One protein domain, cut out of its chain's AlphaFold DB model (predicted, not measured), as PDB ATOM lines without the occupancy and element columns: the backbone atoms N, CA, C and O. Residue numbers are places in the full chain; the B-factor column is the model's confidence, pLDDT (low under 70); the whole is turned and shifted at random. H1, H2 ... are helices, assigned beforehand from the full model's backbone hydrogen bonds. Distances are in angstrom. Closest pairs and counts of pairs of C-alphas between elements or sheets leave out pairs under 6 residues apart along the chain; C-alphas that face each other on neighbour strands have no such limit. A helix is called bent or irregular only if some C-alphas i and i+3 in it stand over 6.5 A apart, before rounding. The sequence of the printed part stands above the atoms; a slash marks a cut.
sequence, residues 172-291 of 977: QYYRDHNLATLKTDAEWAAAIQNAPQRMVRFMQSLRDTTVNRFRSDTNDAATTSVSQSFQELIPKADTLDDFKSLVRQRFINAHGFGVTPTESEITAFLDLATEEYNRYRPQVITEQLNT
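Overview. This is residues 172 to 291 of the 977 residues of an uncharacterized protein of Gammaproteobacteria bacterium (UniProt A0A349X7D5). The long kinked helix H3 spans most of a rod: at one end H2 folds back along it, with short H1 nearby; at the other H5 and H6a cross, with H4 against both. Residues 286 to 291 stick out. The 120 printed residues, all helix in class, have six named helices, H1 to H6, and are only just extended, close to loose (radius of gyration 20.8 A; spans 69 by 25 by 18 A).

Arrangement. H3, residues 197 to 227, kinks 28 degrees near residue 215 and is irregular: C-alphas 198 and 201 are 7.2 A apart. Its residues 200 to 211 alone touch H2, residues 185 to 192, a hairpin; closest C-alphas Trp 188 and Arg 207, 5.9 A. H1, residues 172 to 176, is near H3. The hub H5, residues 240 to 253, touches H3 (Val 226 and Phe 251 C-alphas, 6.2 A), H4, residues 230 to 236 (Ile 234 and Phe 243, 6.6 A), and H6a, residues 263 to 279 (Lys 244 and Leu 270, 6.4 A). H4 is only just irregular: C-alphas 232 and 235 are 6.6 A apart. H6, assigned as one helix by its hydrogen bonds, is bent: C-alphas 279 and 282 are 6.7 A apart, and H6b, residues 282 to 289, stands at 43 degrees to H6a. Every O i to N i+4 pair is within hydrogen-bond range in H1, H2, H5, H6a and H6b; H3 has 24 of 27, H4 1 of 3 and 2 of 4 O i to N i+3.

Along the chain. H3 runs 44.1 A from C-alpha 197 (29.688, 52.071, -50.173) to C-alpha 227 (37.996, 39.426, -8.781). H6a is 24.2 A long, H5 20.0 A.

Size, cuts and confidence. The C-alphas farthest apart, Gln 197 and Thr 291, are 70.6 A apart. The printed part has no cut and no long link. Confidence is under 70 at residues 180, 183, 197 to 198, 209 and 256 to 259.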
ATOM      1  N   GLN A 172      33.173  36.932 -45.924       70.06
ATOM      2  CA  GLN A 172      34.153  36.974 -47.008       70.06
ATOM      3  C   GLN A 172      34.849  38.342 -47.050       70.06
ATOM      4  O   GLN A 172      36.071  38.417 -46.944       70.06
ATOM      5  N   TYR A 173      34.073  39.434 -47.058       75.56
ATOM      6  CA  TYR A 173      34.621  40.795 -47.097       75.56
ATOM      7  C   TYR A 173      35.545  41.109 -45.902       75.56
ATOM      8  O   TYR A 173      36.605  41.712 -46.081       75.56
ATOM      9  N   TYR A 174      35.167  40.657 -44.699       72.25
ATOM     10  CA  TYR A 174      35.955  40.811 -43.470       72.25
ATOM     11  C   TYR A 174      37.325  40.112 -43.537       72.25
ATOM     12  O   TYR A 174      38.315  40.660 -43.046       72.25
ATOM     13  N   ARG A 175      37.391  38.923 -44.159       71.56
ATOM     14  CA  ARG A 175      38.643  38.174 -44.367       71.56
ATOM     15  C   ARG A 175      39.521  38.848 -45.418       71.56
ATOM     16  O   ARG A 175      40.688  39.107 -45.147       71.56
ATOM     17  N   ASP A 176      38.949  39.176 -46.576       74.56
ATOM     18  CA  ASP A 176      39.697  39.662 -47.744       74.56
ATOM     19  C   ASP A 176      40.425  40.999 -47.489       74.56
ATOM     20  O   ASP A 176      41.451  41.270 -48.106       74.56
ATOM     21  N   HIS A 177      39.919  41.824 -46.562       75.69
ATOM     22  CA  HIS A 177      40.493  43.134 -46.206       75.69
ATOM     23  C   HIS A 177      41.251  43.127 -44.867       75.69
ATOM     24  O   HIS A 177      41.633  44.185 -44.370       75.69
ATOM     25  N   ASN A 178      41.459  41.944 -44.274       76.88
ATOM     26  CA  ASN A 178      42.216  41.721 -43.039       76.88
ATOM     27  C   ASN A 178      41.811  42.623 -41.848       76.88
ATOM     28  O   ASN A 178      42.636  42.975 -41.005       76.88
ATOM     29  N   LEU A 179      40.526  42.989 -41.750       76.31
ATOM     30  CA  LEU A 179      40.019  43.956 -40.759       76.31
ATOM     31  C   LEU A 179      40.242  43.507 -39.301       76.31
ATOM     32  O   LEU A 179      40.263  44.329 -38.391       76.31
ATOM     33  N   ALA A 180      40.456  42.207 -39.088       65.38
ATOM     34  CA  ALA A 180      40.741  41.603 -37.790       65.38
ATOM     35  C   ALA A 180      42.057  42.066 -37.133       65.38
ATOM     36  O   ALA A 180      42.235  41.835 -35.938       65.38
ATOM     37  N   THR A 181      42.995  42.673 -37.874       71.12
ATOM     38  CA  THR A 181      44.309  43.063 -37.322       71.12
ATOM     39  C   THR A 181      44.379  44.499 -36.801       71.12
ATOM     40  O   THR A 181      45.405  44.873 -36.238       71.12
ATOM     41  N   LEU A 182      43.326  45.302 -36.980       75.44
ATOM     42  CA  LEU A 182      43.284  46.718 -36.598       75.44
ATOM     43  C   LEU A 182      42.950  46.849 -35.100       75.44
ATOM     44  O   LEU A 182      41.885  46.406 -34.664       75.44
ATOM     45  N   LYS A 183      43.843  47.449 -34.303       63.25
ATOM     46  CA  LYS A 183      43.731  47.490 -32.828       63.25
ATOM     47  C   LYS A 183      43.529  48.891 -32.263       63.25
ATOM     48  O   LYS A 183      42.949  49.045 -31.194       63.25
ATOM     49  N   THR A 184      44.011  49.905 -32.967       70.00
ATOM     50  CA  THR A 184      43.949  51.306 -32.551       70.00
ATOM     51  C   THR A 184      42.883  52.066 -33.331       70.00
ATOM     52  O   THR A 184      42.542  51.731 -34.468       70.00
ATOM     53  N   ASP A 185      42.373  53.139 -32.735       71.75
ATOM     54  CA  ASP A 185      41.331  53.958 -33.357       71.75
ATOM     55  C   ASP A 185      41.813  54.648 -34.657       71.75
ATOM     56  O   ASP A 185      41.042  54.853 -35.598       71.75
ATOM     57  N   ALA A 186      43.123  54.911 -34.754       72.06
ATOM     58  CA  ALA A 186      43.781  55.435 -35.951       72.06
ATOM     59  C   ALA A 186      43.809  54.425 -37.118       72.06
ATOM     60  O   ALA A 186      43.572  54.803 -38.266       72.06
ATOM     61  N   GLU A 187      44.055  53.141 -36.837       77.25
ATOM     62  CA  GLU A 187      44.059  52.070 -37.847       77.25
ATOM     63  C   GLU A 187      42.658  51.850 -38.444       77.25
ATOM     64  O   GLU A 187      42.504  51.731 -39.663       77.25
ATOM     65  N   TRP A 188      41.616  51.876 -37.606       80.06
ATOM     66  CA  TRP A 188      40.226  51.753 -38.059       80.06
ATOM     67  C   TRP A 188      39.754  52.944 -38.901       80.06
ATOM     68  O   TRP A 188      39.049  52.752 -39.897       80.06
ATOM     69  N   ALA A 189      40.160  54.168 -38.551       78.12
ATOM     70  CA  ALA A 189      39.836  55.361 -39.332       78.12
ATOM     71  C   ALA A 189      40.396  55.289 -40.770       78.12
ATOM     72  O   ALA A 189      39.702  55.657 -41.722       78.12
ATOM     73  N   ALA A 190      41.614  54.758 -40.938       79.38
ATOM     74  CA  ALA A 190      42.249  54.578 -42.244       79.38
ATOM     75  C   ALA A 190      41.570  53.491 -43.102       79.38
ATOM     76  O   ALA A 190      41.427  53.657 -44.316       79.38
ATOM     77  N   ALA A 191      41.103  52.396 -42.493       79.56
ATOM     78  CA  ALA A 191      40.387  51.343 -43.216       79.56
ATOM     79  C   ALA A 191      39.044  51.842 -43.785       79.56
ATOM     80  O   ALA A 191      38.732  51.589 -44.950       79.56
ATOM     81  N   ILE A 192      38.270  52.603 -42.999       82.44
ATOM     82  CA  ILE A 192      36.927  53.078 -43.386       82.44
ATOM     83  C   ILE A 192      36.945  53.986 -44.624       82.44
ATOM     84  O   ILE A 192      36.021  53.909 -45.434       82.44
ATOM     85  N   GLN A 193      37.996  54.787 -44.826       80.31
ATOM     86  CA  GLN A 193      38.117  55.649 -46.011       80.31
ATOM     87  C   GLN A 193      38.236  54.877 -47.339       80.31
ATOM     88  O   GLN A 193      37.947  55.447 -48.389       80.31
ATOM     89  N   ASN A 194      38.626  53.598 -47.310       75.19
ATOM     90  CA  ASN A 194      38.977  52.820 -48.503       75.19
ATOM     91  C   ASN A 194      37.922  51.769 -48.921       75.19
ATOM     92  O   ASN A 194      38.165  50.992 -49.845       75.19
ATOM     93  N   ALA A 195      36.752  51.712 -48.269       77.50
ATOM     94  CA  ALA A 195      35.766  50.643 -48.486       77.50
ATOM     95  C   ALA A 195      34.637  50.975 -49.492       77.50
ATOM     96  O   ALA A 195      34.188  52.121 -49.578       77.50
ATOM     97  N   PRO A 196      34.076  49.969 -50.202       71.75
ATOM     98  CA  PRO A 196      32.897  50.147 -51.045       71.75
ATOM     99  C   PRO A 196      31.668  50.574 -50.240       71.75
ATOM    100  O   PRO A 196      31.411  50.070 -49.148       71.75
ATOM    101  N   GLN A 197      30.825  51.416 -50.837       65.31
ATOM    102  CA  GLN A 197      29.688  52.071 -50.173       65.31
ATOM    103  C   GLN A 197      28.707  51.111 -49.467       65.31
ATOM    104  O   GLN A 197      28.170  51.452 -48.415       65.31
ATOM    105  N   ARG A 198      28.524  49.883 -49.988       63.06
ATOM    106  CA  ARG A 198      27.686  48.837 -49.361       63.06
ATOM    107  C   ARG A 198      28.256  48.263 -48.053       63.06
ATOM    108  O   ARG A 198      27.495  47.724 -47.260       63.06
ATOM    109  N   MET A 199      29.562  48.410 -47.816       76.00
ATOM    110  CA  MET A 199      30.265  47.922 -46.620       76.00
ATOM    111  C   MET A 199      30.588  49.026 -45.603       76.00
ATOM    112  O   MET A 199      30.902  48.711 -44.462       76.00
ATOM    113  N   VAL A 200      30.461  50.314 -45.949       76.25
ATOM    114  CA  VAL A 200      30.831  51.430 -45.047       76.25
ATOM    115  C   VAL A 200      30.090  51.367 -43.704       76.25
ATOM    116  O   VAL A 200      30.730  51.458 -42.660       76.25
ATOM    117  N   ARG A 201      28.770  51.120 -43.699       73.00
ATOM    118  CA  ARG A 201      27.991  50.971 -42.451       73.00
ATOM    119  C   ARG A 201      28.412  49.752 -41.626       73.00
ATOM    120  O   ARG A 201      28.429  49.823 -40.402       73.00
ATOM    121  N   PHE A 202      28.760  48.652 -42.294       76.81
ATOM    122  CA  PHE A 202      29.296  47.453 -41.648       76.81
ATOM    123  C   PHE A 202      30.643  47.762 -40.980       76.81
ATOM    124  O   PHE A 202      30.813  47.451 -39.809       76.81
ATOM    125  N   MET A 203      31.555  48.467 -41.657       78.00
ATOM    126  CA  MET A 203      32.863  48.803 -41.077       78.00
ATOM    127  C   MET A 203      32.822  49.902 -40.008       78.00
ATOM    128  O   MET A 203      33.607  49.848 -39.068       78.00
ATOM    129  N   GLN A 204      31.908  50.872 -40.104       77.56
ATOM    130  CA  GLN A 204      31.677  51.854 -39.036       77.56
ATOM    131  C   GLN A 204      31.156  51.165 -37.770       77.56
ATOM    132  O   GLN A 204      31.735  51.336 -36.702       77.56
ATOM    133  N   SER A 205      30.155  50.287 -37.919       74.69
ATOM    134  CA  SER A 205      29.688  49.418 -36.835       74.69
ATOM    135  C   SER A 205      30.822  48.557 -36.264       74.69
ATOM    136  O   SER A 205      30.950  48.444 -35.047       74.69
ATOM    137  N   LEU A 206      31.706  48.010 -37.111       74.88
ATOM    138  CA  LEU A 206      32.876  47.255 -36.654       74.88
ATOM    139  C   LEU A 206      33.896  48.108 -35.893       74.88
ATOM    140  O   LEU A 206      34.409  47.605 -34.901       74.88
ATOM    141  N   ARG A 207      34.187  49.358 -36.281       78.81
ATOM    142  CA  ARG A 207      35.092  50.246 -35.518       78.81
ATOM    143  C   ARG A 207      34.529  50.553 -34.137       78.81
ATOM    144  O   ARG A 207      35.205  50.315 -33.140       78.81
ATOM    145  N   ASP A 208      33.296  51.055 -34.094       72.50
ATOM    146  CA  ASP A 208      32.649  51.466 -32.846       72.50
ATOM    147  C   ASP A 208      32.437  50.257 -31.925       72.50
ATOM    148  O   ASP A 208      32.566  50.376 -30.708       72.50
ATOM    149  N   THR A 209      32.208  49.070 -32.500       69.00
ATOM    150  CA  THR A 209      32.270  47.809 -31.756       69.00
ATOM    151  C   THR A 209      33.695  47.537 -31.280       69.00
ATOM    152  O   THR A 209      33.886  47.361 -30.091       69.00
ATOM    153  N   THR A 210      34.706  47.514 -32.152       70.50
ATOM    154  CA  THR A 210      36.052  46.985 -31.850       70.50
ATOM    155  C   THR A 210      36.848  47.852 -30.878       70.50
ATOM    156  O   THR A 210      37.541  47.299 -30.034       70.50
ATOM    157  N   VAL A 211      36.754  49.182 -30.940       70.88
ATOM    158  CA  VAL A 211      37.523  50.069 -30.042       70.88
ATOM    159  C   VAL A 211      36.892  50.139 -28.651       70.88
ATOM    160  O   VAL A 211      37.597  49.979 -27.653       70.88
ATOM    161  N   ASN A 212      35.563  50.281 -28.567       71.38
ATOM    162  CA  ASN A 212      34.861  50.182 -27.283       71.38
ATOM    163  C   ASN A 212      35.013  48.776 -26.693       71.38
ATOM    164  O   ASN A 212      35.272  48.649 -25.502       71.38
ATOM    165  N   ARG A 213      34.953  47.735 -27.531       70.81
ATOM    166  CA  ARG A 213      35.251  46.359 -27.138       70.81
ATOM    167  C   ARG A 213      36.688  46.192 -26.668       70.81
ATOM    168  O   ARG A 213      36.867  45.555 -25.657       70.81
ATOM    169  N   PHE A 214      37.707  46.767 -27.304       73.12
ATOM    170  CA  PHE A 214      39.088  46.611 -26.827       73.12
ATOM    171  C   PHE A 214      39.286  47.221 -25.431       73.12
ATOM    172  O   PHE A 214      39.958  46.630 -24.584       73.12
ATOM    173  N   ARG A 215      38.659  48.375 -25.157       73.56
ATOM    174  CA  ARG A 215      38.650  48.968 -23.812       73.56
ATOM    175  C   ARG A 215      37.812  48.148 -22.825       73.56
ATOM    176  O   ARG A 215      38.287  47.933 -21.714       73.56
ATOM    177  N   SER A 216      36.630  47.674 -23.232       75.12
ATOM    178  CA  SER A 216      35.782  46.767 -22.441       75.12
ATOM    179  C   SER A 216      36.546  45.487 -22.126       75.12
ATOM    180  O   SER A 216      36.906  45.301 -20.980       75.12
ATOM    181  N   ASP A 217      36.955  44.706 -23.129       76.69
ATOM    182  CA  ASP A 217      37.750  43.477 -23.020       76.69
ATOM    183  C   ASP A 217      38.984  43.664 -22.108       76.69
ATOM    184  O   ASP A 217      39.315  42.755 -21.352       76.69
ATOM    185  N   THR A 218      39.651  44.830 -22.114       79.94
ATOM    186  CA  THR A 218      40.772  45.124 -21.194       79.94
ATOM    187  C   THR A 218      40.306  45.347 -19.748       79.94
ATOM    188  O   THR A 218      40.870  44.752 -18.829       79.94
ATOM    189  N   ASN A 219      39.279  46.174 -19.531       81.81
ATOM    190  CA  ASN A 219      38.692  46.424 -18.210       81.81
ATOM    191  C   ASN A 219      38.016  45.165 -17.634       81.81
ATOM    192  O   ASN A 219      38.137  44.877 -16.447       81.81
ATOM    193  N   ASP A 220      37.350  44.385 -18.480       79.94
ATOM    194  CA  ASP A 220      36.657  43.140 -18.167       79.94
ATOM    195  C   ASP A 220      37.670  42.030 -17.859       79.94
ATOM    196  O   ASP A 220      37.485  41.284 -16.898       79.94
ATOM    197  N   ALA A 221      38.796  41.960 -18.582       82.00
ATOM    198  CA  ALA A 221      39.905  41.065 -18.248       82.00
ATOM    199  C   ALA A 221      40.578  41.446 -16.919       82.00
ATOM    200  O   ALA A 221      40.837  40.562 -16.102       82.00
ATOM    201  N   ALA A 222      40.820  42.738 -16.662       83.12
ATOM    202  CA  ALA A 222      41.358  43.210 -15.383       83.12
ATOM    203  C   ALA A 222      40.387  42.925 -14.219       83.12
ATOM    204  O   ALA A 222      40.792  42.375 -13.193       83.12
ATOM    205  N   THR A 223      39.096  43.210 -14.411       84.19
ATOM    206  CA  THR A 223      38.012  42.926 -13.457       84.19
ATOM    207  C   THR A 223      37.909  41.429 -13.171       84.19
ATOM    208  O   THR A 223      37.873  41.028 -12.010       84.19
ATOM    209  N   THR A 224      37.928  40.583 -14.202       83.00
ATOM    210  CA  THR A 224      37.849  39.120 -14.065       83.00
ATOM    211  C   THR A 224      39.084  38.556 -13.360       83.00
ATOM    212  O   THR A 224      38.955  37.783 -12.416       83.00
ATOM    213  N   SER A 225      40.284  38.979 -13.766       83.69
ATOM    214  CA  SER A 225      41.554  38.495 -13.207       83.69
ATOM    215  C   SER A 225      41.722  38.858 -11.726       83.69
ATOM    216  O   SER A 225      42.136  38.029 -10.914       83.69
ATOM    217  N   VAL A 226      41.359  40.087 -11.338       85.00
ATOM    218  CA  VAL A 226      41.519  40.538  -9.947       85.00
ATOM    219  C   VAL A 226      40.363  40.065  -9.056       85.00
ATOM    220  O   VAL A 226      40.622  39.711  -7.906       85.00
ATOM    221  N   SER A 227      39.128  39.960  -9.565       84.81
ATOM    222  CA  SER A 227      37.996  39.426  -8.781       84.81
ATOM    223  C   SER A 227      38.155  37.941  -8.433       84.81
ATOM    224  O   SER A 227      37.847  37.548  -7.310       84.81
ATOM    225  N   GLN A 228      38.769  37.137  -9.311       83.88
ATOM    226  CA  GLN A 228      39.175  35.756  -8.998       83.88
ATOM    227  C   GLN A 228      40.113  35.652  -7.780       83.88
ATOM    228  O   GLN A 228      40.149  34.615  -7.125       83.88
ATOM    229  N   SER A 229      40.852  36.717  -7.446       80.81
ATOM    230  CA  SER A 229      41.734  36.759  -6.270       80.81
ATOM    231  C   SER A 229      41.042  37.242  -4.986       80.81
ATOM    232  O   SER A 229      41.690  37.270  -3.942       80.81
ATOM    233  N   PHE A 230      39.768  37.660  -5.009       86.56
ATOM    234  CA  PHE A 230      39.124  38.254  -3.826       86.56
ATOM    235  C   PHE A 230      39.100  37.291  -2.634       86.56
ATOM    236  O   PHE A 230      39.563  37.656  -1.555       86.56
ATOM    237  N   GLN A 231      38.669  36.046  -2.832       80.81
ATOM    238  CA  GLN A 231      38.597  35.042  -1.760       80.81
ATOM    239  C   GLN A 231      39.985  34.647  -1.209       80.81
ATOM    240  O   GLN A 231      40.097  34.289  -0.043       80.81
ATOM    241  N   GLU A 232      41.063  34.805  -1.990       83.62
ATOM    242  CA  GLU A 232      42.455  34.625  -1.530       83.62
ATOM    243  C   GLU A 232      42.946  35.796  -0.652       83.62
ATOM    244  O   GLU A 232      43.844  35.634   0.178       83.62
ATOM    245  N   LEU A 233      42.381  36.991  -0.852       83.38
ATOM    246  CA  LEU A 233      42.799  38.244  -0.218       83.38
ATOM    247  C   LEU A 233      41.960  38.612   1.015       83.38
ATOM    248  O   LEU A 233      42.500  39.204   1.946       83.38
ATOM    249  N   ILE A 234      40.675  38.244   1.060       85.19
ATOM    250  CA  ILE A 234      39.767  38.524   2.192       85.19
ATOM    251  C   ILE A 234      40.281  37.946   3.534       85.19
ATOM    252  O   ILE A 234      40.177  38.653   4.539       85.19
ATOM    253  N   PRO A 235      40.886  36.739   3.603       79.88
ATOM    254  CA  PRO A 235      41.508  36.223   4.832       79.88
ATOM    255  C   PRO A 235      42.830  36.910   5.217       79.88
ATOM    256  O   PRO A 235      43.323  36.714   6.322       79.88
ATOM    257  N   LYS A 236      43.439  37.683   4.305       80.56
ATOM    258  CA  LYS A 236      44.751  38.335   4.491       80.56
ATOM    259  C   LYS A 236      44.648  39.809   4.893       80.56
ATOM    260  O   LYS A 236      45.677  40.458   5.049       80.56
ATOM    261  N   ALA A 237      43.431  40.334   5.014       81.38
ATOM    262  CA  ALA A 237      43.156  41.712   5.398       81.38
ATOM    263  C   ALA A 237      42.497  41.767   6.782       81.38
ATOM    264  O   ALA A 237      41.544  41.030   7.047       81.38
ATOM    265  N   ASP A 238      42.976  42.669   7.638       75.81
ATOM    266  CA  ASP A 238      42.413  42.889   8.975       75.81
ATOM    267  C   ASP A 238      41.102  43.691   8.903       75.81
ATOM    268  O   ASP A 238      40.163  43.435   9.663       75.81
ATOM    269  N   THR A 239      41.019  44.643   7.964       82.00
ATOM    270  CA  THR A 239      39.851  45.509   7.752       82.00
ATOM    271  C   THR A 239      39.412  45.587   6.284       82.00
ATOM    272  O   THR A 239      40.154  45.252   5.355       82.00
ATOM    273  N   LEU A 240      38.193  46.096   6.063       84.69
ATOM    274  CA  LEU A 240      37.669  46.398   4.726       84.69
ATOM    275  C   LEU A 240      38.530  47.438   3.983       84.69
ATOM    276  O   LEU A 240      38.660  47.354   2.763       84.69
ATOM    277  N   ASP A 241      39.122  48.400   4.691       85.50
ATOM    278  CA  ASP A 241      39.933  49.453   4.072       85.50
ATOM    279  C   ASP A 241      41.308  48.925   3.632       85.50
ATOM    280  O   ASP A 241      41.773  49.259   2.537       85.50
ATOM    281  N   ASP A 242      41.910  48.010   4.401       83.50
ATOM    282  CA  ASP A 242      43.132  47.297   3.999       83.50
ATOM    283  C   ASP A 242      42.881  46.440   2.751       83.50
ATOM    284  O   ASP A 242      43.643  46.494   1.778       83.50
ATOM    285  N   PHE A 243      41.762  45.707   2.734       88.88
ATOM    286  CA  PHE A 243      41.333  44.924   1.578       88.88
ATOM    287  C   PHE A 243      41.126  45.806   0.335       88.88
ATOM    288  O   PHE A 243      41.685  45.519  -0.727       88.88
ATOM    289  N   LYS A 244      40.400  46.925   0.465       88.94
ATOM    290  CA  LYS A 244      40.207  47.908  -0.617       88.94
ATOM    291  C   LYS A 244      41.527  48.461  -1.142       88.94
ATOM    292  O   LYS A 244      41.683  48.598  -2.354       88.94
ATOM    293  N   SER A 245      42.483  48.758  -0.262       87.38
ATOM    294  CA  SER A 245      43.808  49.260  -0.640       87.38
ATOM    295  C   SER A 245      44.587  48.239  -1.485       87.38
ATOM    296  O   SER A 245      45.059  48.565  -2.581       87.38
ATOM    297  N   LEU A 246      44.637  46.978  -1.037       86.44
ATOM    298  CA  LEU A 246      45.276  45.867  -1.755       86.44
ATOM    299  C   LEU A 246      44.630  45.617  -3.128       86.44
ATOM    300  O   LEU A 246      45.325  45.476  -4.141       86.44
ATOM    301  N   VAL A 247      43.298  45.597  -3.173       89.56
ATOM    302  CA  VAL A 247      42.520  45.367  -4.395       89.56
ATOM    303  C   VAL A 247      42.673  46.525  -5.388       89.56
ATOM    304  O   VAL A 247      42.896  46.274  -6.575       89.56
ATOM    305  N   ARG A 248      42.658  47.785  -4.922       89.25
ATOM    306  CA  ARG A 248      42.883  48.979  -5.760       89.25
ATOM    307  C   ARG A 248      44.226  48.911  -6.485       89.25
ATOM    308  O   ARG A 248      44.283  49.161  -7.688       89.25
ATOM    309  N   GLN A 249      45.301  48.554  -5.777       86.44
ATOM    310  CA  GLN A 249      46.629  48.437  -6.386       86.44
ATOM    311  C   GLN A 249      46.694  47.306  -7.421       86.44
ATOM    312  O   GLN A 249      47.221  47.517  -8.515       86.44
ATOM    313  N   ARG A 250      46.120  46.127  -7.129       86.62
ATOM    314  CA  ARG A 250      46.066  45.021  -8.104       86.62
ATOM    315  C   ARG A 250      45.266  45.390  -9.359       86.62
ATOM    316  O   ARG A 250      45.721  45.087 -10.457       86.62
ATOM    317  N   PHE A 251      44.135  46.082  -9.218       88.38
ATOM    318  CA  PHE A 251      43.303  46.513 -10.349       88.38
ATOM    319  C   PHE A 251      44.021  47.496 -11.279       88.38
ATOM    320  O   PHE A 251      44.010  47.317 -12.497       88.38
ATOM    321  N   ILE A 252      44.705  48.496 -10.715       84.62
ATOM    322  CA  ILE A 252      45.504  49.454 -11.494       84.62
ATOM    323  C   ILE A 252      46.638  48.724 -12.234       84.62
ATOM    324  O   ILE A 252      46.813  48.924 -13.432       84.62
ATOM    325  N   ASN A 253      47.352  47.822 -11.554       83.06
ATOM    326  CA  ASN A 253      48.467  47.071 -12.141       83.06
ATOM    327  C   ASN A 253      48.039  46.039 -13.206       83.06
ATOM    328  O   ASN A 253      48.872  45.619 -14.006       83.06
ATOM    329  N   ALA A 254      46.768  45.623 -13.228       82.44
ATOM    330  CA  ALA A 254      46.236  44.682 -14.216       82.44
ATOM    331  C   ALA A 254      45.951  45.320 -15.593       82.44
ATOM    332  O   ALA A 254      45.734  44.598 -16.567       82.44
ATOM    333  N   HIS A 255      45.962  46.653 -15.702       79.50
ATOM    334  CA  HIS A 255      45.716  47.358 -16.960       79.50
ATOM    335  C   HIS A 255      46.992  47.459 -17.815       79.50
ATOM    336  O   HIS A 255      47.970  48.111 -17.450       79.50
ATOM    337  N   GLY A 256      46.984  46.790 -18.972       65.50
ATOM    338  CA  GLY A 256      48.119  46.722 -19.898       65.50
ATOM    339  C   GLY A 256      48.088  47.741 -21.046       65.50
ATOM    340  O   GLY A 256      47.150  48.515 -21.218       65.50
ATOM    341  N   PHE A 257      49.129  47.698 -21.885       60.88
ATOM    342  CA  PHE A 257      49.208  48.378 -23.193       60.88
ATOM    343  C   PHE A 257      48.968  49.904 -23.201       60.88
ATOM    344  O   PHE A 257      48.625  50.469 -24.237       60.88
ATOM    345  N   GLY A 258      49.195  50.589 -22.075       59.84
ATOM    346  CA  GLY A 258      49.049  52.047 -21.968       59.84
ATOM    347  C   GLY A 258      47.607  52.534 -21.782       59.84
ATOM    348  O   GLY A 258      47.361  53.734 -21.874       59.84
ATOM    349  N   VAL A 259      46.664  51.626 -21.514       68.06
ATOM    350  CA  VAL A 259      45.304  51.974 -21.084       68.06
ATOM    351  C   VAL A 259      45.328  52.258 -19.582       68.06
ATOM    352  O   VAL A 259      45.773  51.416 -18.808       68.06
ATOM    353  N   THR A 260      44.831  53.421 -19.160       74.31
ATOM    354  CA  THR A 260      44.700  53.780 -17.737       74.31
ATOM    355  C   THR A 260      43.221  53.756 -17.340       74.31
ATOM    356  O   THR A 260      42.432  54.416 -18.024       74.31
ATOM    357  N   PRO A 261      42.822  53.052 -16.263       81.81
ATOM    358  CA  PRO A 261      41.445  53.084 -15.781       81.81
ATOM    359  C   PRO A 261      41.086  54.467 -15.221       81.81
ATOM    360  O   PRO A 261      41.913  55.169 -14.637       81.81
ATOM    361  N   THR A 262      39.829  54.859 -15.396       83.38
ATOM    362  CA  THR A 262      39.244  56.075 -14.822       83.38
ATOM    363  C   THR A 262      38.861  55.867 -13.358       83.38
ATOM    364  O   THR A 262      38.570  54.753 -12.929       83.38
ATOM    365  N   GLU A 263      38.772  56.952 -12.582       82.44
ATOM    366  CA  GLU A 263      38.361  56.871 -11.169       82.44
ATOM    367  C   GLU A 263      36.939  56.292 -11.002       82.44
ATOM    368  O   GLU A 263      36.649  55.635 -10.004       82.44
ATOM    369  N   SER A 264      36.065  56.456 -12.002       83.19
ATOM    370  CA  SER A 264      34.751  55.799 -12.063       83.19
ATOM    371  C   SER A 264      34.835  54.281 -12.250       83.19
ATOM    372  O   SER A 264      34.101  53.558 -11.581       83.19
ATOM    373  N   GLU A 265      35.737  53.788 -13.107       83.31
ATOM    374  CA  GLU A 265      35.982  52.344 -13.284       83.31
ATOM    375  C   GLU A 265      36.607  51.749 -12.003       83.31
ATOM    376  O   GLU A 265      36.194  50.684 -11.550       83.31
ATOM    377  N   ILE A 266      37.517  52.482 -11.344       87.19
ATOM    378  CA  ILE A 266      38.107  52.091 -10.048       87.19
ATOM    379  C   ILE A 266      37.049  52.039  -8.937       87.19
ATOM    380  O   ILE A 266      37.042  51.095  -8.151       87.19
ATOM    381  N   THR A 267      36.154  53.027  -8.860       87.94
ATOM    382  CA  THR A 267      35.118  53.085  -7.814       87.94
ATOM    383  C   THR A 267      34.134  51.927  -7.967       87.94
ATOM    384  O   THR A 267      33.938  51.180  -7.014       87.94
ATOM    385  N   ALA A 268      33.619  51.693  -9.180       86.06
ATOM    386  CA  ALA A 268      32.726  50.566  -9.456       86.06
ATOM    387  C   ALA A 268      33.371  49.203  -9.130       86.06
ATOM    388  O   ALA A 268      32.708  48.307  -8.606       86.06
ATOM    389  N   PHE A 269      34.676  49.046  -9.383       88.75
ATOM    390  CA  PHE A 269      35.402  47.829  -9.018       88.75
ATOM    391  C   PHE A 269      35.595  47.671  -7.498       88.75
ATOM    392  O   PHE A 269      35.526  46.557  -6.975       88.75
ATOM    393  N   LEU A 270      35.799  48.768  -6.761       90.06
ATOM    394  CA  LEU A 270      35.886  48.744  -5.297       90.06
ATOM    395  C   LEU A 270      34.527  48.518  -4.621       90.06
ATOM    396  O   LEU A 270      34.492  47.928  -3.538       90.06
ATOM    397  N   ASP A 271      33.423  48.916  -5.249       90.25
ATOM    398  CA  ASP A 271      32.072  48.581  -4.791       90.25
ATOM    399  C   ASP A 271      31.809  47.071  -4.936       90.25
ATOM    400  O   ASP A 271      31.423  46.428  -3.960       90.25
ATOM    401  N   LEU A 272      32.153  46.472  -6.086       87.94
ATOM    402  CA  LEU A 272      32.110  45.013  -6.294       87.94
ATOM    403  C   LEU A 272      32.975  44.258  -5.266       87.94
ATOM    404  O   LEU A 272      32.544  43.261  -4.686       87.94
ATOM    405  N   ALA A 273      34.188  44.749  -5.001       88.50
ATOM    406  CA  ALA A 273      35.062  44.180  -3.978       88.50
ATOM    407  C   ALA A 273      34.447  44.298  -2.567       88.50
ATOM    408  O   ALA A 273      34.563  43.378  -1.759       88.50
ATOM    409  N   THR A 274      33.761  45.406  -2.268       89.94
ATOM    410  CA  THR A 274      33.063  45.615  -0.988       89.94
ATOM    411  C   THR A 274      31.919  44.623  -0.800       89.94
ATOM    412  O   THR A 274      31.760  44.082   0.293       89.94
ATOM    413  N   GLU A 275      31.137  44.369  -1.851       88.38
ATOM    414  CA  GLU A 275      30.047  43.394  -1.826       88.38
ATOM    415  C   GLU A 275      30.575  41.981  -1.533       88.38
ATOM    416  O   GLU A 275      30.103  41.335  -0.594       88.38
ATOM    417  N   GLU A 276      31.616  41.535  -2.244       87.00
ATOM    418  CA  GLU A 276      32.194  40.200  -2.036       87.00
ATOM    419  C   GLU A 276      32.899  40.070  -0.670       87.00
ATOM    420  O   GLU A 276      32.753  39.044  -0.004       87.00
ATOM    421  N   TYR A 277      33.583  41.118  -0.180       88.06
ATOM    422  CA  TYR A 277      34.132  41.139   1.186       88.06
ATOM    423  C   TYR A 277      33.025  40.955   2.228       88.06
ATOM    424  O   TYR A 277      33.119  40.073   3.081       88.06
ATOM    425  N   ASN A 278      31.951  41.747   2.147       86.00
ATOM    426  CA  ASN A 278      30.841  41.679   3.099       86.00
ATOM    427  C   ASN A 278      30.092  40.338   3.032       86.00
ATOM    428  O   ASN A 278      29.565  39.878   4.044       86.00
ATOM    429  N   ARG A 279      30.066  39.696   1.858       85.75
ATOM    430  CA  ARG A 279      29.457  38.381   1.641       85.75
ATOM    431  C   ARG A 279      30.296  37.229   2.196       85.75
ATOM    432  O   ARG A 279      29.739  36.316   2.804       85.75
ATOM    433  N   TYR A 280      31.611  37.251   1.977       85.75
ATOM    434  CA  TYR A 280      32.500  36.121   2.270       85.75
ATOM    435  C   TYR A 280      33.182  36.218   3.644       85.75
ATOM    436  O   TYR A 280      33.400  35.200   4.298       85.75
ATOM    437  N   ARG A 281      33.456  37.426   4.160       85.75
ATOM    438  CA  ARG A 281      34.091  37.613   5.479       85.75
ATOM    439  C   ARG A 281      33.334  36.937   6.642       85.75
ATOM    440  O   ARG A 281      34.015  36.370   7.495       85.75
ATOM    441  N   PRO A 282      31.984  36.912   6.696       85.44
ATOM    442  CA  PRO A 282      31.260  36.137   7.706       85.44
ATOM    443  C   PRO A 282      31.533  34.629   7.631       85.44
ATOM    444  O   PRO A 282      31.613  33.983   8.670       85.44
ATOM    445  N   GLN A 283      31.722  34.069   6.428       85.56
ATOM    446  CA  GLN A 283      32.051  32.649   6.250       85.56
ATOM    447  C   GLN A 283      33.447  32.344   6.799       85.56
ATOM    448  O   GLN A 283      33.584  31.428   7.600       85.56
ATOM    449  N   VAL A 284      34.443  33.183   6.484       86.25
ATOM    450  CA  VAL A 284      35.812  33.070   7.026       86.25
ATOM    451  C   VAL A 284      35.823  33.124   8.560       86.25
ATOM    452  O   VAL A 284      36.529  32.346   9.196       86.25
ATOM    453  N   ILE A 285      35.025  34.005   9.178       87.12
ATOM    454  CA  ILE A 285      34.921  34.074  10.646       87.12
ATOM    455  C   ILE A 285      34.307  32.786  11.215       87.12
ATOM    456  O   ILE A 285      34.833  32.256  12.189       87.12
ATOM    457  N   THR A 286      33.244  32.252  10.606       86.94
ATOM    458  CA  THR A 286      32.623  30.982  11.029       86.94
ATOM    459  C   THR A 286      33.565  29.788  10.853       86.94
ATOM    460  O   THR A 286      33.687  28.971  11.761       86.94
ATOM    461  N   GLU A 287      34.273  29.696   9.726       87.12
ATOM    462  CA  GLU A 287      35.267  28.644   9.474       87.12
ATOM    463  C   GLU A 287      36.381  28.657  10.522       87.12
ATOM    464  O   GLU A 287      36.736  27.601  11.039       87.12
ATOM    465  N   GLN A 288      36.888  29.837  10.896       89.56
ATOM    466  CA  GLN A 288      37.869  29.949  11.975       89.56
ATOM    467  C   GLN A 288      37.254  29.672  13.352       89.56
ATOM    468  O   GLN A 288      37.867  28.986  14.155       89.56
ATOM    469  N   LEU A 289      36.031  30.115  13.652       90.62
ATOM    470  CA  LEU A 289      35.375  29.761  14.920       90.62
ATOM    471  C   LEU A 289      35.227  28.238  15.101       90.62
ATOM    472  O   LEU A 289      35.265  27.760  16.232       90.62
ATOM    473  N   ASN A 290      35.143  27.466  14.017       87.81
ATOM    474  CA  ASN A 290      35.124  26.001  14.058       87.81
ATOM    475  C   ASN A 290      36.507  25.354  14.312       87.81
ATOM    476  O   ASN A 290      36.572  24.139  14.487       87.81
ATOM    477  N   THR A 291      37.606  26.121  14.351       89.81
ATOM    478  CA  THR A 291      38.970  25.636  14.662       89.81
ATOM    479  C   THR A 291      39.438  25.992  16.079       89.81
ATOM    480  O   THR A 291      40.629  25.914  16.379       89.81
TER     481      THR A 291